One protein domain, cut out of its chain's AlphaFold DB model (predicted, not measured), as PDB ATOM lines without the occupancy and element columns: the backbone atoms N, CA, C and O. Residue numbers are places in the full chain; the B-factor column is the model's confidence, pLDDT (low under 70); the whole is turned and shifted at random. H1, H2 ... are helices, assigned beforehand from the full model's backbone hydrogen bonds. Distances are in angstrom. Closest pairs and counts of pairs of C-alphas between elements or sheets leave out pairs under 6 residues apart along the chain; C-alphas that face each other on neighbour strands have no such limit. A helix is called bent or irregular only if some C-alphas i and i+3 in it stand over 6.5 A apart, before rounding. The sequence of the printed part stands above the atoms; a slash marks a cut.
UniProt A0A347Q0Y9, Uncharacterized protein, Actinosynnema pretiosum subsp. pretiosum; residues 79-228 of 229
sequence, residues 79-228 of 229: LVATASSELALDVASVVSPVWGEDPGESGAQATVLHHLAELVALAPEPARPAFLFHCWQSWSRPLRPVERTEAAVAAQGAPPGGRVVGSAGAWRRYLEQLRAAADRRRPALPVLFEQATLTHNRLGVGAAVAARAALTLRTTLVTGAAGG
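What this domain is: This is residues 79 to 228 of the 229 residues of an uncharacterized protein of Actinosynnema pretiosum subsp. pretiosum (UniProt A0A347Q0Y9). Start at the longest helix, H7: it packs slantwise on H2 and H3 at one side of an up-and-down bundle of five helices, H1, H2, H3, H5 and H6, each running against the one before it in the chain. The short H4 packs on H7, away from H1, H5 and H6, and residues 93 to 107 loop past one end of the bundle. The printed part has 150 residues with seven named helices, H1 to H7 in order, and no named strand; its class is all helix. The whole is compact, with a radius of gyration of the C-alphas of 14.6 A and a rounded outline spanning 36 by 36 by 29 A.

Where its parts are: Find C-alpha 207 at (30.834, 8.217, -50.393); from there H7, residues 207 to 226, runs 28.7 A to C-alpha 226 at (27.419, -12.895, -31.257). Look next at H2, residues 108 to 121, 20.0 A long, and H3, residues 125 to 139, 21.7 A. H3 is irregular: its C-alphas 126 and 129 are 7.3 A apart. H4, residues 145 to 154, spans 14.3 A. H5, residues 168 to 184, is 24.5 A long, and H6, residues 188 to 203, is 22.3 A. H1, residues 79 to 92, begins at C-alpha 79, (50.694, 17.142, -36.960), and spans 19.7 A.

How they stand to each other: From H7, look to H3: they touch at a shallow tilt of 26 degrees, opposite ways, the closest C-alphas being those of Trp 136 and Ala 211, 4.6 A apart. H7, with residues 209 to 217 alone, touches H2 at a steep tilt of 51 degrees; the closest C-alphas, Leu 113 and Ala 213, are 5.2 A apart. With residues 208 to 215 alone it touches H4, closest at C-alphas Ala 151 and Arg 212, 5.1 A. H2 and H3 form a helical hairpin, closest at C-alphas Val 120 and Arg 128, 6.0 A. H2 touches H6 at a shallow tilt of 17 degrees, opposite ways, with C-alphas Leu 119 and Leu 192 closest at 6.4 A. H5 and H6 form another helical hairpin, closest at C-alphas Ala 182 and Ala 188, 5.2 A. H1 touches H5 at a shallow tilt of 26 degrees, opposite ways, with C-alphas Ala 83 and Tyr 174 closest at 4.7 A. H5 and H7 are apart. In H1, H2, H4, H5, H6 and H7 every O i to N i+4 pair is within hydrogen-bond range; in H3, 9 of 11 are.

The domain as a whole: The C-alphas farthest apart, Ser 93 and Gly 228, are 41.0 A apart. The printed part has no cut. Its long links are H1 to H2 and H4 to H5. Residues 223 to 228, of which 223 to 226 belong to H7, stand free. The mean pLDDT of the printed part is 88.2; look for values under 70 at residues 97, 101 to 105, 160 to 161 and 225 to 228.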
ATOM      1  N   LEU A  79      49.842  18.311 -36.740       89.75
ATOM      2  CA  LEU A  79      50.694  17.142 -36.960       89.75
ATOM      3  C   LEU A  79      49.915  15.950 -37.530       89.75
ATOM      4  O   LEU A  79      50.420  15.261 -38.415       89.75
ATOM      5  N   VAL A  80      48.669  15.741 -37.093       92.00
ATOM      6  CA  VAL A  80      47.794  14.706 -37.667       92.00
ATOM      7  C   VAL A  80      47.405  15.083 -39.088       92.00
ATOM      8  O   VAL A  80      47.455  14.237 -39.979       92.00
ATOM      9  N   ALA A  81      47.081  16.359 -39.326       91.75
ATOM     10  CA  ALA A  81      46.776  16.861 -40.664       91.75
ATOM     11  C   ALA A  81      47.945  16.622 -41.632       91.75
ATOM     12  O   ALA A  81      47.733  16.122 -42.735       91.75
ATOM     13  N   THR A  82      49.168  16.920 -41.181       93.56
ATOM     14  CA  THR A  82      50.401  16.707 -41.948       93.56
ATOM     15  C   THR A  82      50.618  15.233 -42.247       93.56
ATOM     16  O   THR A  82      50.750  14.861 -43.411       93.56
ATOM     17  N   ALA A  83      50.578  14.370 -41.230       95.38
ATOM     18  CA  ALA A  83      50.801  12.940 -41.424       95.38
ATOM     19  C   ALA A  83      49.712  12.287 -42.301       95.38
ATOM     20  O   ALA A  83      50.015  11.425 -43.122       95.38
ATOM     21  N   SER A  84      48.459  12.738 -42.188       95.19
ATOM     22  CA  SER A  84      47.344  12.325 -43.054       95.19
ATOM     23  C   SER A  84      47.551  12.771 -44.509       95.19
ATOM     24  O   SER A  84      47.336  11.992 -45.439       95.19
ATOM     25  N   SER A  85      48.023  14.002 -44.735       94.00
ATOM     26  CA  SER A  85      48.373  14.492 -46.073       94.00
ATOM     27  C   SER A  85      49.577  13.765 -46.676       94.00
ATOM     28  O   SER A  85      49.562  13.452 -47.865       94.00
ATOM     29  N   GLU A  86      50.589  13.440 -45.875       94.19
ATOM     30  CA  GLU A  86      51.730  12.628 -46.307       94.19
ATOM     31  C   GLU A  86      51.310  11.210 -46.690       94.19
ATOM     32  O   GLU A  86      51.718  10.728 -47.746       94.19
ATOM     33  N   LEU A  87      50.457  10.570 -45.883       94.75
ATOM     34  CA  LEU A  87      49.880   9.267 -46.206       94.75
ATOM     35  C   LEU A  87      49.101   9.318 -47.525       94.75
ATOM     36  O   LEU A  87      49.262   8.440 -48.365       94.75
ATOM     37  N   ALA A  88      48.297  10.359 -47.742       92.50
ATOM     38  CA  ALA A  88      47.528  10.491 -48.974       92.50
ATOM     39  C   ALA A  88      48.404  10.701 -50.221       92.50
ATOM     40  O   ALA A  88      48.080  10.165 -51.280       92.50
ATOM     41  N   LEU A  89      49.510  11.449 -50.117       90.31
ATOM     42  CA  LEU A  89      50.475  11.574 -51.218       90.31
ATOM     43  C   LEU A  89      51.232  10.268 -51.475       90.31
ATOM     44  O   LEU A  89      51.465   9.922 -52.630       90.31
ATOM     45  N   ASP A  90      51.604   9.549 -50.417       92.25
ATOM     46  CA  ASP A  90      52.274   8.251 -50.509       92.25
ATOM     47  C   ASP A  90      51.369   7.216 -51.197       92.25
ATOM     48  O   ASP A  90      51.785   6.590 -52.173       92.25
ATOM     49  N   VAL A  91      50.093   7.141 -50.808       89.69
ATOM     50  CA  VAL A  91      49.080   6.338 -51.507       89.69
ATOM     51  C   VAL A  91      48.958   6.757 -52.975       89.69
ATOM     52  O   VAL A  91      49.084   5.913 -53.859       89.69
ATOM     53  N   ALA A  92      48.790   8.053 -53.256       86.38
ATOM     54  CA  ALA A  92      48.639   8.573 -54.620       86.38
ATOM     55  C   ALA A  92      49.879   8.378 -55.516       86.38
ATOM     56  O   ALA A  92      49.792   8.586 -56.723       86.38
ATOM     57  N   SER A  93      51.032   7.999 -54.953       84.75
ATOM     58  CA  SER A  93      52.218   7.628 -55.737       84.75
ATOM     59  C   SER A  93      52.158   6.198 -56.288       84.75
ATOM     60  O   SER A  93      52.891   5.866 -57.217       84.75
ATOM     61  N   VAL A  94      51.290   5.353 -55.721       82.69
ATOM     62  CA  VAL A  94      51.146   3.930 -56.071       82.69
ATOM     63  C   VAL A  94      49.895   3.679 -56.912       82.69
ATOM     64  O   VAL A  94      49.884   2.783 -57.753       82.69
ATOM     65  N   VAL A  95      48.836   4.456 -56.688       79.31
ATOM     66  CA  VAL A  95      47.533   4.317 -57.354       79.31
ATOM     67  C   VAL A  95      47.062   5.662 -57.902       79.31
ATOM     68  O   VAL A  95      47.585   6.706 -57.516       79.31
ATOM     69  N   SER A  96      46.068   5.641 -58.798       72.06
ATOM     70  CA  SER A  96      45.447   6.857 -59.342       72.06
ATOM     71  C   SER A  96      45.149   7.876 -58.227       72.06
ATOM     72  O   SER A  96      44.681   7.487 -57.154       72.06
ATOM     73  N   PRO A  97      45.385   9.184 -58.450       64.19
ATOM     74  CA  PRO A  97      45.359  10.206 -57.402       64.19
ATOM     75  C   PRO A  97      43.985  10.449 -56.758       64.19
ATOM     76  O   PRO A  97      43.895  11.289 -55.857       64.19
ATOM     77  N   VAL A  98      42.933   9.783 -57.240       71.44
ATOM     78  CA  VAL A  98      41.573   9.790 -56.695       71.44
ATOM     79  C   VAL A  98      41.001   8.384 -56.862       71.44
ATOM     80  O   VAL A  98      40.927   7.889 -57.986       71.44
ATOM     81  N   TRP A  99      40.578   7.761 -55.762       75.06
ATOM     82  CA  TRP A  99      39.876   6.477 -55.817       75.06
ATOM     83  C   TRP A  99      38.427   6.615 -56.292       75.06
ATOM     84  O   TRP A  99      37.911   5.731 -56.969       75.06
ATOM     85  N   GLY A 100      37.769   7.737 -55.994       71.81
ATOM     86  CA  GLY A 100      36.372   7.946 -56.350       71.81
ATOM     87  C   GLY A 100      35.484   6.864 -55.738       71.81
ATOM     88  O   GLY A 100      35.741   6.390 -54.632       71.81
ATOM     89  N   GLU A 101      34.448   6.460 -56.467       69.19
ATOM     90  CA  GLU A 101      33.541   5.392 -56.037       69.19
ATOM     91  C   GLU A 101      34.070   3.981 -56.346       69.19
ATOM     92  O   GLU A 101      33.318   3.028 -56.168       69.19
ATOM     93  N   ASP A 102      35.321   3.822 -56.805       66.75
ATOM     94  CA  ASP A 102      35.882   2.514 -57.166       66.75
ATOM     95  C   ASP A 102      36.035   1.610 -55.927       66.75
ATOM     96  O   ASP A 102      36.917   1.839 -55.091       66.75
ATOM     97  N   PRO A 103      35.214   0.553 -55.787       54.81
ATOM     98  CA  PRO A 103      35.324  -0.388 -54.687       54.81
ATOM     99  C   PRO A 103      36.245  -1.585 -55.015       54.81
ATOM    100  O   PRO A 103      36.301  -2.512 -54.203       54.81
ATOM    101  N   GLY A 104      36.896  -1.609 -56.191       61.28
ATOM    102  CA  GLY A 104      37.570  -2.766 -56.802       61.28
ATOM    103  C   GLY A 104      39.090  -2.889 -56.582       61.28
ATOM    104  O   GLY A 104      39.620  -2.539 -55.527       61.28
ATOM    105  N   GLU A 105      39.789  -3.449 -57.586       61.56
ATOM    106  CA  GLU A 105      41.204  -3.897 -57.570       61.56
ATOM    107  C   GLU A 105      42.234  -2.818 -57.180       61.56
ATOM    108  O   GLU A 105      43.380  -3.140 -56.862       61.56
ATOM    109  N   SER A 106      41.833  -1.544 -57.142       71.38
ATOM    110  CA  SER A 106      42.671  -0.415 -56.717       71.38
ATOM    111  C   SER A 106      43.080  -0.457 -55.238       71.38
ATOM    112  O   SER A 106      43.947   0.313 -54.817       71.38
ATOM    113  N   GLY A 107      42.463  -1.329 -54.432       81.44
ATOM    114  CA  GLY A 107      42.751  -1.467 -53.003       81.44
ATOM    115  C   GLY A 107      42.111  -0.380 -52.132       81.44
ATOM    116  O   GLY A 107      42.364  -0.348 -50.923       81.44
ATOM    117  N   ALA A 108      41.259   0.483 -52.702       87.19
ATOM    118  CA  ALA A 108      40.579   1.564 -51.987       87.19
ATOM    119  C   ALA A 108      39.751   1.032 -50.809       87.19
ATOM    120  O   ALA A 108      39.954   1.430 -49.662       87.19
ATOM    121  N   GLN A 109      38.874   0.061 -51.067       88.50
ATOM    122  CA  GLN A 109      38.002  -0.509 -50.043       88.50
ATOM    123  C   GLN A 109      38.794  -1.227 -48.935       88.50
ATOM    124  O   GLN A 109      38.492  -1.033 -47.758       88.50
ATOM    125  N   ALA A 110      39.837  -1.994 -49.280       89.62
ATOM    126  CA  ALA A 110      40.722  -2.640 -48.305       89.62
ATOM    127  C   ALA A 110      41.471  -1.610 -47.440       89.62
ATOM    128  O   ALA A 110      41.589  -1.770 -46.225       89.62
ATOM    129  N   THR A 111      41.925  -0.515 -48.052       92.00
ATOM    130  CA  THR A 111      42.654   0.551 -47.359       92.00
ATOM    131  C   THR A 111      41.753   1.351 -46.418       92.00
ATOM    132  O   THR A 111      42.132   1.616 -45.279       92.00
ATOM    133  N   VAL A 112      40.537   1.689 -46.852       93.75
ATOM    134  CA  VAL A 112      39.541   2.380 -46.016       93.75
ATOM    135  C   VAL A 112      39.082   1.487 -44.861       93.75
ATOM    136  O   VAL A 112      38.945   1.965 -43.737       93.75
ATOM    137  N   LEU A 113      38.900   0.185 -45.097       93.50
ATOM    138  CA  LEU A 113      38.607  -0.778 -44.032       93.50
ATOM    139  C   LEU A 113      39.734  -0.849 -42.998       93.50
ATOM    140  O   LEU A 113      39.458  -0.753 -41.804       93.50
ATOM    141  N   HIS A 114      40.988  -0.968 -43.448       94.31
ATOM    142  CA  HIS A 114      42.152  -0.959 -42.560       94.31
ATOM    143  C   HIS A 114      42.218   0.332 -41.734       94.31
ATOM    144  O   HIS A 114      42.329   0.285 -40.512       94.31
ATOM    145  N   HIS A 115      42.053   1.481 -42.391       95.94
ATOM    146  CA  HIS A 115      42.033   2.781 -41.734       95.94
ATOM    147  C   HIS A 115      40.963   2.877 -40.639       95.94
ATOM    148  O   HIS A 115      41.246   3.315 -39.524       95.94
ATOM    149  N   LEU A 116      39.733   2.448 -40.943       96.50
ATOM    150  CA  LEU A 116      38.638   2.457 -39.976       96.50
ATOM    151  C   LEU A 116      38.874   1.482 -38.828       96.50
ATOM    152  O   LEU A 116      38.543   1.822 -37.697       96.50
ATOM    153  N   ALA A 117      39.458   0.311 -39.083       95.31
ATOM    154  CA  ALA A 117      39.799  -0.639 -38.030       95.31
ATOM    155  C   ALA A 117      40.795  -0.032 -37.027       95.31
ATOM    156  O   ALA A 117      40.560  -0.097 -35.819       95.31
ATOM    157  N   GLU A 118      41.843   0.636 -37.519       95.56
ATOM    158  CA  GLU A 118      42.825   1.332 -36.677       95.56
ATOM    159  C   GLU A 118      42.199   2.483 -35.873       95.56
ATOM    160  O   GLU A 118      42.451   2.618 -34.677       95.56
ATOM    161  N   LEU A 119      41.339   3.296 -36.499       94.75
ATOM    162  CA  LEU A 119      40.611   4.384 -35.828       94.75
ATOM    163  C   LEU A 119      39.671   3.866 -34.734       94.75
ATOM    164  O   LEU A 119      39.638   4.396 -33.624       94.75
ATOM    165  N   VAL A 120      38.889   2.832 -35.046       94.62
ATOM    166  CA  VAL A 120      37.892   2.248 -34.139       94.62
ATOM    167  C   VAL A 120      38.551   1.578 -32.938       94.62
ATOM    168  O   VAL A 120      37.974   1.586 -31.850       94.62
ATOM    169  N   ALA A 121      39.765   1.045 -33.090       94.31
ATOM    170  CA  ALA A 121      40.522   0.500 -31.969       94.31
ATOM    171  C   ALA A 121      40.781   1.549 -30.868       94.31
ATOM    172  O   ALA A 121      40.833   1.183 -29.693       94.31
ATOM    173  N   LEU A 122      40.849   2.840 -31.225       92.88
ATOM    174  CA  LEU A 122      41.025   3.967 -30.295       92.88
ATOM    175  C   LEU A 122      39.726   4.398 -29.599       92.88
ATOM    176  O   LEU A 122      39.760   5.136 -28.614       92.88
ATOM    177  N   ALA A 123      38.570   3.961 -30.098       91.94
ATOM    178  CA  ALA A 123      37.288   4.214 -29.458       91.94
ATOM    179  C   ALA A 123      37.049   3.235 -28.291       91.94
ATOM    180  O   ALA A 123      37.431   2.061 -28.392       91.94
ATOM    181  N   PRO A 124      36.350   3.668 -27.216       91.19
ATOM    182  CA  PRO A 124      35.892   2.763 -26.166       91.19
ATOM    183  C   PRO A 124      35.103   1.602 -26.769       91.19
ATOM    184  O   PRO A 124      34.195   1.830 -27.569       91.19
ATOM    185  N   GLU A 125      35.431   0.371 -26.376       92.88
ATOM    186  CA  GLU A 125      34.880  -0.844 -26.985       92.88
ATOM    187  C   GLU A 125      33.343  -0.855 -27.095       92.88
ATOM    188  O   GLU A 125      32.848  -1.068 -28.207       92.88
ATOM    189  N   PRO A 126      32.572  -0.491 -26.047       93.00
ATOM    190  CA  PRO A 126      31.109  -0.474 -26.129       93.00
ATOM    191  C   PRO A 126      30.559   0.547 -27.135       93.00
ATOM    192  O   PRO A 126      29.442   0.405 -27.630       93.00
ATOM    193  N   ALA A 127      31.332   1.590 -27.454       94.38
ATOM    194  CA  ALA A 127      30.924   2.655 -28.364       94.38
ATOM    195  C   ALA A 127      31.252   2.354 -29.835       94.38
ATOM    196  O   ALA A 127      30.724   3.029 -30.722       94.38
ATOM    197  N   ARG A 128      32.095   1.349 -30.125       96.06
ATOM    198  CA  ARG A 128      32.587   1.059 -31.486       96.06
ATOM    199  C   ARG A 128      31.460   0.804 -32.502       96.06
ATOM    200  O   ARG A 128      31.487   1.440 -33.560       96.06
ATOM    201  N   PRO A 129      30.429  -0.027 -32.222       96.38
ATOM    202  CA  PRO A 129      29.358  -0.265 -33.193       96.38
ATOM    203  C   PRO A 129      28.501   0.979 -33.463       96.38
ATOM    204  O   PRO A 129      28.087   1.211 -34.600       96.38
ATOM    205  N   ALA A 130      28.243   1.786 -32.429       96.12
ATOM    206  CA  ALA A 130      27.474   3.025 -32.546       96.12
ATOM    207  C   ALA A 130      28.251   4.099 -33.325       96.12
ATOM    208  O   ALA A 130      27.690   4.760 -34.198       96.12
ATOM    209  N   PHE A 131      29.556   4.219 -33.076       96.56
ATOM    210  CA  PHE A 131      30.448   5.103 -33.823       96.56
ATOM    211  C   PHE A 131      30.486   4.754 -35.319       96.56
ATOM    212  O   PHE A 131      30.327   5.632 -36.167       96.56
ATOM    213  N   LEU A 132      30.620   3.470 -35.663       97.56
ATOM    214  CA  LEU A 132      30.609   3.031 -37.062       97.56
ATOM    215  C   LEU A 132      29.247   3.223 -37.731       97.56
ATOM    216  O   LEU A 132      29.180   3.574 -38.909       97.56
ATOM    217  N   PHE A 133      28.157   3.047 -36.982       96.69
ATOM    218  CA  PHE A 133      26.822   3.371 -37.477       96.69
ATOM    219  C   PHE A 133      26.686   4.864 -37.791       96.69
ATOM    220  O   PHE A 133      26.175   5.215 -38.852       96.69
ATOM    221  N   HIS A 134      27.204   5.736 -36.922       96.50
ATOM    222  CA  HIS A 134      27.242   7.176 -37.171       96.50
ATOM    223  C   HIS A 134      28.057   7.520 -38.428       96.50
ATOM    224  O   HIS A 134      27.594   8.297 -39.267       96.50
ATOM    225  N   CYS A 135      29.224   6.893 -38.605       97.00
ATOM    226  CA  CYS A 135      30.038   7.036 -39.812       97.00
ATOM    227  C   CYS A 135      29.253   6.651 -41.075       97.00
ATOM    228  O   CYS A 135      29.161   7.449 -42.008       97.00
ATOM    229  N   TRP A 136      28.614   5.474 -41.082       96.75
ATOM    230  CA  TRP A 136      27.764   5.032 -42.191       96.75
ATOM    231  C   TRP A 136      26.618   6.013 -42.459       96.75
ATOM    232  O   TRP A 136      26.415   6.418 -43.604       96.75
ATOM    233  N   GLN A 137      25.885   6.435 -41.424       95.94
ATOM    234  CA  GLN A 137      24.771   7.372 -41.576       95.94
ATOM    235  C   GLN A 137      25.221   8.694 -42.190       95.94
ATOM    236  O   GLN A 137      24.515   9.217 -43.049       95.94
ATOM    237  N   SER A 138      26.368   9.220 -41.754       95.94
ATOM    238  CA  SER A 138      26.906  10.498 -42.216       95.94
ATOM    239  C   SER A 138      27.432  10.410 -43.649       95.94
ATOM    240  O   SER A 138      26.999  11.172 -44.512       95.94
ATOM    241  N   TRP A 139      28.296   9.434 -43.939       95.62
ATOM    242  CA  TRP A 139      28.943   9.312 -45.249       95.62
ATOM    243  C   TRP A 139      28.015   8.789 -46.343       95.62
ATOM    244  O   TRP A 139      28.272   9.038 -47.513       95.62
ATOM    245  N   SER A 140      26.902   8.143 -45.989       96.00
ATOM    246  CA  SER A 140      25.874   7.745 -46.959       96.00
ATOM    247  C   SER A 140      24.837   8.836 -47.260       96.00
ATOM    248  O   SER A 140      23.979   8.619 -48.109       96.00
ATOM    249  N   ARG A 141      24.880  10.004 -46.596       95.56
ATOM    250  CA  ARG A 141      23.957  11.126 -46.869       95.56
ATOM    251  C   ARG A 141      23.894  11.580 -48.335       95.56
ATOM    252  O   ARG A 141      22.777  11.821 -48.781       95.56
ATOM    253  N   PRO A 142      25.013  11.724 -49.072       93.62
ATOM    254  CA  PRO A 142      24.966  12.165 -50.467       93.62
ATOM    255  C   PRO A 142      24.503  11.069 -51.442       93.62
ATOM    256  O   PRO A 142      24.272  11.369 -52.607       93.62
ATOM    257  N   LEU A 143      24.372   9.817 -50.989       94.62
ATOM    258  CA  LEU A 143      23.972   8.693 -51.831       94.62
ATOM    259  C   LEU A 143      22.456   8.670 -52.051       94.62
ATOM    260  O   LEU A 143      21.663   8.908 -51.130       94.62
ATOM    261  N   ARG A 144      22.041   8.283 -53.257       95.62
ATOM    262  CA  ARG A 144      20.642   7.994 -53.587       95.62
ATOM    263  C   ARG A 144      20.157   6.760 -52.810       95.62
ATOM    264  O   ARG A 144      20.959   5.895 -52.461       95.62
ATOM    265  N   PRO A 145      18.840   6.605 -52.572       94.88
ATOM    266  CA  PRO A 145      18.305   5.461 -51.823       94.88
ATOM    267  C   PRO A 145      18.755   4.084 -52.343       94.88
ATOM    268  O   PRO A 145      19.047   3.191 -51.545       94.88
ATOM    269  N   VAL A 146      18.862   3.928 -53.668       94.25
ATOM    270  CA  VAL A 146      19.337   2.688 -54.303       94.25
ATOM    271  C   VAL A 146      20.805   2.404 -53.968       94.25
ATOM    272  O   VAL A 146      21.114   1.324 -53.482       94.25
ATOM    273  N   GLU A 147      21.681   3.405 -54.066       92.38
ATOM    274  CA  GLU A 147      23.117   3.289 -53.759       92.38
ATOM    275  C   GLU A 147      23.355   2.976 -52.274       92.38
ATOM    276  O   GLU A 147      24.245   2.203 -51.921       92.38
ATOM    277  N   ARG A 148      22.526   3.532 -51.375       93.25
ATOM    278  CA  ARG A 148      22.580   3.201 -49.939       93.25
ATOM    279  C   ARG A 148      22.237   1.735 -49.689       93.25
ATOM    280  O   ARG A 148      22.870   1.102 -48.846       93.25
ATOM    281  N   THR A 149      21.250   1.213 -50.416       92.56
ATOM    282  CA  THR A 149      20.840  -0.196 -50.333       92.56
ATOM    283  C   THR A 149      21.928  -1.111 -50.883       92.56
ATOM    284  O   THR A 149      22.301  -2.075 -50.220       92.56
ATOM    285  N   GLU A 150      22.495  -0.781 -52.043       90.88
ATOM    286  CA  GLU A 150      23.593  -1.535 -52.656       90.88
ATOM    287  C   GLU A 150      24.822  -1.593 -51.744       90.88
ATOM    288  O   GLU A 150      25.349  -2.676 -51.486       90.88
ATOM    289  N   ALA A 151      25.232  -0.456 -51.169       87.50
ATOM    290  CA  ALA A 151      26.325  -0.411 -50.200       87.50
ATOM    291  C   ALA A 151      26.029  -1.261 -48.952       87.50
ATOM    292  O   ALA A 151      26.937  -1.895 -48.410       87.50
ATOM    293  N   ALA A 152      24.768  -1.300 -48.504       90.38
ATOM    294  CA  ALA A 152      24.348  -2.118 -47.371       90.38
ATOM    295  C   ALA A 152      24.380  -3.618 -47.664       90.38
ATOM    296  O   ALA A 152      24.881  -4.382 -46.840       90.38
ATOM    297  N   VAL A 153      23.912  -4.037 -48.839       90.38
ATOM    298  CA  VAL A 153      23.990  -5.435 -49.286       90.38
ATOM    299  C   VAL A 153      25.451  -5.856 -49.461       90.38
ATOM    300  O   VAL A 153      25.872  -6.885 -48.934       90.38
ATOM    301  N   ALA A 154      26.266  -5.021 -50.107       86.44
ATOM    302  CA  ALA A 154      27.684  -5.294 -50.331       86.44
ATOM    303  C   ALA A 154      28.523  -5.347 -49.038       86.44
ATOM    304  O   ALA A 154      29.626  -5.899 -49.051       86.44
ATOM    305  N   ALA A 155      28.030  -4.768 -47.940       88.31
ATOM    306  CA  ALA A 155      28.655  -4.815 -46.618       88.31
ATOM    307  C   ALA A 155      28.327  -6.091 -45.817       88.31
ATOM    308  O   ALA A 155      28.982  -6.355 -44.812       88.31
ATOM    309  N   GLN A 156      27.315  -6.862 -46.231       86.06
ATOM    310  CA  GLN A 156      26.979  -8.161 -45.624       86.06
ATOM    311  C   GLN A 156      27.784  -9.317 -46.232       86.06
ATOM    312  O   GLN A 156      27.876 -10.386 -45.633       86.06
ATOM    313  N   GLY A 157      28.347  -9.115 -47.426       80.38
ATOM    314  CA  GLY A 157      29.217 -10.086 -48.082       80.38
ATOM    315  C   GLY A 157      30.608 -10.172 -47.447       80.38
ATOM    316  O   GLY A 157      30.932  -9.460 -46.496       80.38
ATOM    317  N   ALA A 158      31.458 -11.033 -48.008       73.81
ATOM    318  CA  ALA A 158      32.857 -11.108 -47.602       73.81
ATOM    319  C   ALA A 158      33.543  -9.738 -47.781       73.81
ATOM    320  O   ALA A 158      33.299  -9.060 -48.790       73.81
ATOM    321  N   PRO A 159      34.407  -9.318 -46.833       70.94
ATOM    322  CA  PRO A 159      35.198  -8.117 -47.021       70.94
ATOM    323  C   PRO A 159      36.027  -8.288 -48.299       70.94
ATOM    324  O   PRO A 159      36.587  -9.366 -48.525       70.94
ATOM    325  N   PRO A 160      36.082  -7.270 -49.167       69.25
ATOM    326  CA  PRO A 160      36.803  -7.401 -50.416       69.25
ATOM    327  C   PRO A 160      38.278  -7.652 -50.130       69.25
ATOM    328  O   PRO A 160      38.887  -6.990 -49.287       69.25
ATOM    329  N   GLY A 161      38.832  -8.631 -50.842       67.62
ATOM    330  CA  GLY A 161      40.267  -8.853 -50.873       67.62
ATOM    331  C   GLY A 161      40.987  -7.643 -51.465       67.62
ATOM    332  O   GLY A 161      40.395  -6.804 -52.140       67.62
ATOM    333  N   GLY A 162      42.281  -7.542 -51.197       77.00
ATOM    334  CA  GLY A 162      43.101  -6.460 -51.720       77.00
ATOM    335  C   GLY A 162      44.260  -6.138 -50.796       77.00
ATOM    336  O   GLY A 162      44.266  -6.488 -49.615       77.00
ATOM    337  N   ARG A 163      45.263  -5.466 -51.351       85.88
ATOM    338  CA  ARG A 163      46.408  -4.986 -50.587       85.88
ATOM    339  C   ARG A 163      46.100  -3.592 -50.044       85.88
ATOM    340  O   ARG A 163      45.662  -2.725 -50.794       85.88
ATOM    341  N   VAL A 164      46.381  -3.371 -48.760       90.38
ATOM    342  CA  VAL A 164      46.407  -2.021 -48.179       90.38
ATOM    343  C   VAL A 164      47.472  -1.200 -48.904       90.38
ATOM    344  O   VAL A 164      48.636  -1.606 -48.979       90.38
ATOM    345  N   VAL A 165      47.062  -0.065 -49.459       91.50
ATOM    346  CA  VAL A 165      47.936   0.821 -50.230       91.50
ATOM    347  C   VAL A 165      48.661   1.782 -49.289       91.50
ATOM    348  O   VAL A 165      48.134   2.193 -48.256       91.50
ATOM    349  N   GLY A 166      49.881   2.147 -49.671       90.06
ATOM    350  CA  GLY A 166      50.755   3.036 -48.919       90.06
ATOM    351  C   GLY A 166      51.878   2.295 -48.193       90.06
ATOM    352  O   GLY A 166      51.792   1.104 -47.878       90.06
ATOM    353  N   SER A 167      52.975   2.999 -47.955       93.44
ATOM    354  CA  SER A 167      54.157   2.480 -47.289       93.44
ATOM    355  C   SER A 167      53.914   2.302 -45.791       93.44
ATOM    356  O   SER A 167      53.253   3.108 -45.131       93.44
ATOM    357  N   ALA A 168      54.522   1.265 -45.209       94.12
ATOM    358  CA  ALA A 168      54.444   1.014 -43.769       94.12
ATOM    359  C   ALA A 168      54.934   2.216 -42.937       94.12
ATOM    360  O   ALA A 168      54.423   2.478 -41.850       94.12
ATOM    361  N   GLY A 169      55.903   2.979 -43.456       96.06
ATOM    362  CA  GLY A 169      56.414   4.184 -42.806       96.06
ATOM    363  C   GLY A 169      55.399   5.330 -42.765       96.06
ATOM    364  O   GLY A 169      55.287   5.993 -41.732       96.06
ATOM    365  N   ALA A 170      54.651   5.560 -43.851       94.69
ATOM    366  CA  ALA A 170      53.595   6.571 -43.883       94.69
ATOM    367  C   ALA A 170      52.441   6.206 -42.937       94.69
ATOM    368  O   ALA A 170      52.044   7.036 -42.117       94.69
ATOM    369  N   TRP A 171      51.993   4.946 -42.971       96.06
ATOM    370  CA  TRP A 171      50.982   4.422 -42.048       96.06
ATOM    371  C   TRP A 171      51.392   4.576 -40.588       96.06
ATOM    372  O   TRP A 171      50.647   5.150 -39.798       96.06
ATOM    373  N   ARG A 172      52.600   4.126 -40.233       96.69
ATOM    374  CA  ARG A 172      53.101   4.221 -38.859       96.69
ATOM    375  C   ARG A 172      53.098   5.664 -38.353       96.69
ATOM    376  O   ARG A 172      52.535   5.917 -37.293       96.69
ATOM    377  N   ARG A 173      53.654   6.607 -39.125       95.81
ATOM    378  CA  ARG A 173      53.687   8.031 -38.743       95.81
ATOM    379  C   ARG A 173      52.287   8.598 -38.538       95.81
ATOM    380  O   ARG A 173      52.046   9.281 -37.548       95.81
ATOM    381  N   TYR A 174      51.364   8.309 -39.453       96.25
ATOM    382  CA  TYR A 174      49.982   8.763 -39.331       96.25
ATOM    383  C   TYR A 174      49.303   8.212 -38.070       96.25
ATOM    384  O   TYR A 174      48.751   8.986 -37.288       96.25
ATOM    385  N   LEU A 175      49.399   6.902 -37.832       95.56
ATOM    386  CA  LEU A 175      48.766   6.253 -36.684       95.56
ATOM    387  C   LEU A 175      49.361   6.712 -35.346       95.56
ATOM    388  O   LEU A 175      48.620   6.870 -34.378       95.56
ATOM    389  N   GLU A 176      50.668   6.974 -35.285       95.56
ATOM    390  CA  GLU A 176      51.323   7.566 -34.110       95.56
ATOM    391  C   GLU A 176      50.745   8.949 -33.777       95.56
ATOM    392  O   GLU A 176      50.364   9.199 -32.630       95.56
ATOM    393  N   GLN A 177      50.615   9.831 -34.775       94.50
ATOM    394  CA  GLN A 177      50.041  11.166 -34.562       94.50
ATOM    395  C   GLN A 177      48.558  11.098 -34.187       94.50
ATOM    396  O   GLN A 177      48.112  11.823 -33.296       94.50
ATOM    397  N   LEU A 178      47.796  10.214 -34.834       92.81
ATOM    398  CA  LEU A 178      46.376  10.014 -34.552       92.81
ATOM    399  C   LEU A 178      46.143   9.532 -33.112       92.81
ATOM    400  O   LEU A 178      45.283  10.081 -32.425       92.81
ATOM    401  N   ARG A 179      46.927   8.554 -32.640       92.50
ATOM    402  CA  ARG A 179      46.878   8.065 -31.249       92.50
ATOM    403  C   ARG A 179      47.169   9.188 -30.262       92.50
ATOM    404  O   ARG A 179      46.359   9.448 -29.380       92.50
ATOM    405  N   ALA A 180      48.254   9.932 -30.487       90.75
ATOM    406  CA  ALA A 180      48.611  11.063 -29.637       90.75
ATOM    407  C   ALA A 180      47.512  12.144 -29.595       90.75
ATOM    408  O   ALA A 180      47.265  12.735 -28.546       90.75
ATOM    409  N   ALA A 181      46.834  12.411 -30.715       88.19
ATOM    410  CA  ALA A 181      45.718  13.354 -30.753       88.19
ATOM    411  C   ALA A 181      44.464  12.829 -30.034       88.19
ATOM    412  O   ALA A 181      43.816  13.593 -29.316       88.19
ATOM    413  N   ALA A 182      44.143  11.543 -30.197       88.25
ATOM    414  CA  ALA A 182      43.023  10.899 -29.515       88.25
ATOM    415  C   ALA A 182      43.217  10.882 -27.988       88.25
ATOM    416  O   ALA A 182      42.272  11.155 -27.250       88.25
ATOM    417  N   ASP A 183      44.444  10.652 -27.513       87.88
ATOM    418  CA  ASP A 183      44.764  10.661 -26.080       87.88
ATOM    419  C   ASP A 183      44.621  12.057 -25.456       87.88
ATOM    420  O   ASP A 183      44.157  12.191 -24.321       87.88
ATOM    421  N   ARG A 184      44.979  13.110 -26.206       86.44
ATOM    422  CA  ARG A 184      44.904  14.506 -25.741       86.44
ATOM    423  C   ARG A 184      43.484  15.069 -25.689       86.44
ATOM    424  O   ARG A 184      43.253  16.021 -24.947       86.44
ATOM    425  N   ARG A 185      42.535  14.536 -26.469       80.25
ATOM    426  CA  ARG A 185      41.175  15.090 -26.569       80.25
ATOM    427  C   ARG A 185      40.123  14.111 -26.070       80.25
ATOM    428  O   ARG A 185      39.873  13.075 -26.677       80.25
ATOM    429  N   ARG A 186      39.435  14.490 -24.990       78.75
ATOM    430  CA  ARG A 186      38.262  13.767 -24.490       78.75
ATOM    431  C   ARG A 186      36.990  14.612 -24.646       78.75
ATOM    432  O   ARG A 186      37.004  15.764 -24.224       78.75
ATOM    433  N   PRO A 187      35.896  14.050 -25.201       80.50
ATOM    434  CA  PRO A 187      35.782  12.698 -25.768       80.50
ATOM    435  C   PRO A 187      36.531  12.552 -27.108       80.50
ATOM    436  O   PRO A 187      36.538  13.473 -27.918       80.50
ATOM    437  N   ALA A 188      37.117  11.375 -27.363       85.75
ATOM    438  CA  ALA A 188      37.906  11.119 -28.575       85.75
ATOM    439  C   ALA A 188      37.043  10.882 -29.831       85.75
ATOM    440  O   ALA A 188      37.477  11.167 -30.941       85.75
ATOM    441  N   LEU A 189      35.805  10.391 -29.676       90.31
ATOM    442  CA  LEU A 189      34.947   9.979 -30.800       90.31
ATOM    443  C   LEU A 189      34.713  11.073 -31.863       90.31
ATOM    444  O   LEU A 189      34.848  10.752 -33.044       90.31
ATOM    445  N   PRO A 190      34.409  12.343 -31.515       88.12
ATOM    446  CA  PRO A 190      34.270  13.402 -32.518       88.12
ATOM    447  C   PRO A 190      35.564  13.640 -33.306       88.12
ATOM    448  O   PRO A 190      35.528  13.749 -34.528       88.12
ATOM    449  N   VAL A 191      36.714  13.620 -32.624       86.25
ATOM    450  CA  VAL A 191      38.032  13.774 -33.257       86.25
ATOM    451  C   VAL A 191      38.304  12.616 -34.214       86.25
ATOM    452  O   VAL A 191      38.731  12.847 -35.340       86.25
ATOM    453  N   LEU A 192      38.009  11.377 -33.808       91.56
ATOM    454  CA  LEU A 192      38.167  10.200 -34.668       91.56
ATOM    455  C   LEU A 192      37.272  10.290 -35.914       91.56
ATOM    456  O   LEU A 192      37.734  10.000 -37.016       91.56
ATOM    457  N   PHE A 193      36.017  10.729 -35.765       93.25
ATOM    458  CA  PHE A 193      35.101  10.930 -36.895       93.25
ATOM    459  C   PHE A 193      35.623  11.992 -37.876       93.25
ATOM    460  O   PHE A 193      35.603  11.796 -39.098       93.25
ATOM    461  N   GLU A 194      36.118  13.110 -37.347       89.25
ATOM    462  CA  GLU A 194      36.681  14.188 -38.152       89.25
ATOM    463  C   GLU A 194      37.948  13.735 -38.889       89.25
ATOM    464  O   GLU A 194      38.040  13.897 -40.108       89.25
ATOM    465  N   GLN A 195      38.896  13.093 -38.194       91.06
ATOM    466  CA  GLN A 195      40.123  12.588 -38.820       91.06
ATOM    467  C   GLN A 195      39.835  11.523 -39.878       91.06
ATOM    468  O   GLN A 195      40.481  11.523 -40.932       91.06
ATOM    469  N   ALA A 196      38.835  10.669 -39.648       94.44
ATOM    470  CA  ALA A 196      38.370   9.718 -40.646       94.44
ATOM    471  C   ALA A 196      37.891  10.437 -41.914       94.44
ATOM    472  O   ALA A 196      38.367  10.156 -43.014       94.44
ATOM    473  N   THR A 197      37.008  11.423 -41.743       93.38
ATOM    474  CA  THR A 197      36.410  12.193 -42.842       93.38
ATOM    475  C   THR A 197      37.467  12.953 -43.646       93.38
ATOM    476  O   THR A 197      37.484  12.882 -44.876       93.38
ATOM    477  N   LEU A 198      38.389  13.642 -42.971       91.81
ATOM    478  CA  LEU A 198      39.438  14.421 -43.630       91.81
ATOM    479  C   LEU A 198      40.451  13.529 -44.354       91.81
ATOM    480  O   LEU A 198      40.873  13.852 -45.463       91.81
ATOM    481  N   THR A 199      40.826  12.396 -43.761       93.94
ATOM    482  CA  THR A 199      41.748  11.446 -44.399       93.94
ATOM    483  C   THR A 199      41.106  10.809 -45.630       93.94
ATOM    484  O   THR A 199      41.730  10.773 -46.689       93.94
ATOM    485  N   HIS A 200      39.836  10.399 -45.552       93.81
ATOM    486  CA  HIS A 200      39.091   9.895 -46.712       93.81
ATOM    487  C   HIS A 200      38.982  10.942 -47.827       93.81
ATOM    488  O   HIS A 200      39.207  10.621 -48.993       93.81
ATOM    489  N   ASN A 201      38.739  12.210 -47.480       91.38
ATOM    490  CA  ASN A 201      38.733  13.304 -48.449       91.38
ATOM    491  C   ASN A 201      40.098  13.475 -49.148       91.38
ATOM    492  O   ASN A 201      40.154  13.589 -50.372       91.38
ATOM    493  N   ARG A 202      41.210  13.434 -48.401       91.88
ATOM    494  CA  ARG A 202      42.571  13.534 -48.967       91.88
ATOM    495  C   ARG A 202      42.910  12.385 -49.906       91.88
ATOM    496  O   ARG A 202      43.544  12.612 -50.939       91.88
ATOM    497  N   LEU A 203      42.460  11.183 -49.558       90.50
ATOM    498  CA  LEU A 203      42.587   9.975 -50.372       90.50
ATOM    499  C   LEU A 203      41.647   9.986 -51.593       90.50
ATOM    500  O   LEU A 203      41.809   9.183 -52.506       90.50
ATOM    501  N   GLY A 204      40.680  10.908 -51.638       89.56
ATOM    502  CA  GLY A 204      39.679  10.964 -52.701       89.56
ATOM    503  C   GLY A 204      38.725   9.771 -52.666       89.56
ATOM    504  O   GLY A 204      38.299   9.315 -53.721       89.56
ATOM    505  N   VAL A 205      38.437   9.245 -51.474       90.56
ATOM    506  CA  VAL A 205      37.493   8.141 -51.255       90.56
ATOM    507  C   VAL A 205      36.068   8.632 -51.506       90.56
ATOM    508  O   VAL A 205      35.643   9.633 -50.926       90.56
ATOM    509  N   GLY A 206      35.336   7.899 -52.338       90.00
ATOM    510  CA  GLY A 206      33.923   8.116 -52.618       90.00
ATOM    511  C   GLY A 206      33.007   7.792 -51.440       90.00
ATOM    512  O   GLY A 206      33.355   7.047 -50.514       90.00
ATOM    513  N   ALA A 207      31.804   8.358 -51.471       91.88
ATOM    514  CA  ALA A 207      30.834   8.217 -50.393       91.88
ATOM    515  C   ALA A 207      30.372   6.762 -50.217       91.88
ATOM    516  O   ALA A 207      30.203   6.310 -49.079       91.88
ATOM    517  N   ALA A 208      30.215   6.007 -51.311       91.00
ATOM    518  CA  ALA A 208      29.791   4.611 -51.250       91.00
ATOM    519  C   ALA A 208      30.883   3.721 -50.645       91.00
ATOM    520  O   ALA A 208      30.578   2.899 -49.780       91.00
ATOM    521  N   VAL A 209      32.153   3.937 -51.010       92.06
ATOM    522  CA  VAL A 209      33.312   3.215 -50.447       92.06
ATOM    523  C   VAL A 209      33.423   3.463 -48.939       92.06
ATOM    524  O   VAL A 209      33.479   2.518 -48.145       92.06
ATOM    525  N   ALA A 210      33.375   4.732 -48.515       94.50
ATOM    526  CA  ALA A 210      33.439   5.096 -47.099       94.50
ATOM    527  C   ALA A 210      32.267   4.506 -46.294       94.50
ATOM    528  O   ALA A 210      32.473   3.895 -45.239       94.50
ATOM    529  N   ALA A 211      31.036   4.645 -46.797       95.12
ATOM    530  CA  ALA A 211      29.843   4.124 -46.136       95.12
ATOM    531  C   ALA A 211      29.848   2.588 -46.058       95.12
ATOM    532  O   ALA A 211      29.555   2.029 -44.995       95.12
ATOM    533  N   ARG A 212      30.220   1.901 -47.146       93.50
ATOM    534  CA  ARG A 212      30.345   0.438 -47.188       93.50
ATOM    535  C   ARG A 212      31.383  -0.049 -46.188       93.50
ATOM    536  O   ARG A 212      31.116  -1.011 -45.471       93.50
ATOM    537  N   ALA A 213      32.548   0.596 -46.113       94.25
ATOM    538  CA  ALA A 213      33.605   0.202 -45.183       94.25
ATOM    539  C   ALA A 213      33.150   0.312 -43.719       94.25
ATOM    540  O   ALA A 213      33.321  -0.635 -42.950       94.25
ATOM    541  N   ALA A 214      32.495   1.422 -43.359       96.75
ATOM    542  CA  ALA A 214      31.948   1.617 -42.017       96.75
ATOM    543  C   ALA A 214      30.923   0.535 -41.647       96.75
ATOM    544  O   ALA A 214      30.974  -0.030 -40.553       96.75
ATOM    545  N   LEU A 215      30.017   0.210 -42.572       95.31
ATOM    546  CA  LEU A 215      28.987  -0.791 -42.331       95.31
ATOM    547  C   LEU A 215      29.547  -2.219 -42.304       95.31
ATOM    548  O   LEU A 215      29.139  -2.998 -41.450       95.31
ATOM    549  N   THR A 216      30.513  -2.540 -43.168       94.31
ATOM    550  CA  THR A 216      31.194  -3.848 -43.189       94.31
ATOM    551  C   THR A 216      31.863  -4.106 -41.841       94.31
ATOM    552  O   THR A 216      31.577  -5.109 -41.193       94.31
ATOM    553  N   LEU A 217      32.677  -3.155 -41.363       94.88
ATOM    554  CA  LEU A 217      33.367  -3.286 -40.079       94.88
ATOM    555  C   LEU A 217      32.380  -3.372 -38.909       94.88
ATOM    556  O   LEU A 217      32.571  -4.167 -37.991       94.88
ATOM    557  N   ARG A 218      31.286  -2.598 -38.952       95.44
ATOM    558  CA  ARG A 218      30.226  -2.687 -37.941       95.44
ATOM    559  C   ARG A 218      29.607  -4.080 -37.910       95.44
ATOM    560  O   ARG A 218      29.427  -4.626 -36.825       95.44
ATOM    561  N   THR A 219      29.262  -4.629 -39.073       92.50
ATOM    562  CA  THR A 219      28.679  -5.969 -39.185       92.50
ATOM    563  C   THR A 219      29.630  -7.003 -38.600       92.50
ATOM    564  O   THR A 219      29.196  -7.760 -37.742       92.50
ATOM    565  N   THR A 220      30.920  -6.964 -38.949       91.25
ATOM    566  CA  THR A 220      31.938  -7.868 -38.387       91.25
ATOM    567  C   THR A 220      32.023  -7.793 -36.862       91.25
ATOM    568  O   THR A 220      32.101  -8.829 -36.210       91.25
ATOM    569  N   LEU A 221      31.978  -6.592 -36.274       91.25
ATOM    570  CA  LEU A 221      32.010  -6.441 -34.814       91.25
ATOM    571  C   LEU A 221      30.755  -7.012 -34.145       91.25
ATOM    572  O   LEU A 221      30.853  -7.649 -33.101       91.25
ATOM    573  N   VAL A 222      29.579  -6.794 -34.734       89.56
ATOM    574  CA  VAL A 222      28.307  -7.260 -34.164       89.56
ATOM    575  C   VAL A 222      28.147  -8.775 -34.314       89.56
ATOM    576  O   VAL A 222      27.734  -9.437 -33.366       89.56
ATOM    577  N   THR A 223      28.483  -9.340 -35.476       84.88
ATOM    578  CA  THR A 223      28.364 -10.787 -35.720       84.88
ATOM    579  C   THR A 223      29.478 -11.577 -35.041       84.88
ATOM    580  O   THR A 223      29.212 -12.651 -34.508       84.88
ATOM    581  N   GLY A 224      30.699 -11.036 -34.985       72.75
ATOM    582  CA  GLY A 224      31.814 -11.627 -34.244       72.75
ATOM    583  C   GLY A 224      31.571 -11.667 -32.733       72.75
ATOM    584  O   GLY A 224      31.901 -12.659 -32.094       72.75
ATOM    585  N   ALA A 225      30.922 -10.642 -32.168       60.69
ATOM    586  CA  ALA A 225      30.513 -10.637 -30.761       60.69
ATOM    587  C   ALA A 225      29.395 -11.653 -30.455       60.69
ATOM    588  O   ALA A 225      29.347 -12.198 -29.358       60.69
ATOM    589  N   ALA A 226      28.511 -11.935 -31.419       52.25
ATOM    590  CA  ALA A 226      27.419 -12.895 -31.257       52.25
ATOM    591  C   ALA A 226      27.858 -14.373 -31.357       52.25
ATOM    592  O   ALA A 226      27.107 -15.250 -30.944       52.25
ATOM    593  N   GLY A 227      29.046 -14.657 -31.905       41.69
ATOM    594  CA  GLY A 227      29.590 -16.016 -32.056       41.69
ATOM    595  C   GLY A 227      30.609 -16.441 -30.990       41.69
ATOM    596  O   GLY A 227      31.145 -17.540 -31.085       41.69
ATOM    597  N   GLY A 228      30.913 -15.573 -30.019       40.03
ATOM    598  CA  GLY A 228      31.888 -15.813 -28.945       40.03
ATOM    599  C   GLY A 228      31.276 -15.980 -27.549       40.03
ATOM    600  O   GLY A 228      31.977 -15.742 -26.567       40.03
TER     601      GLY A 228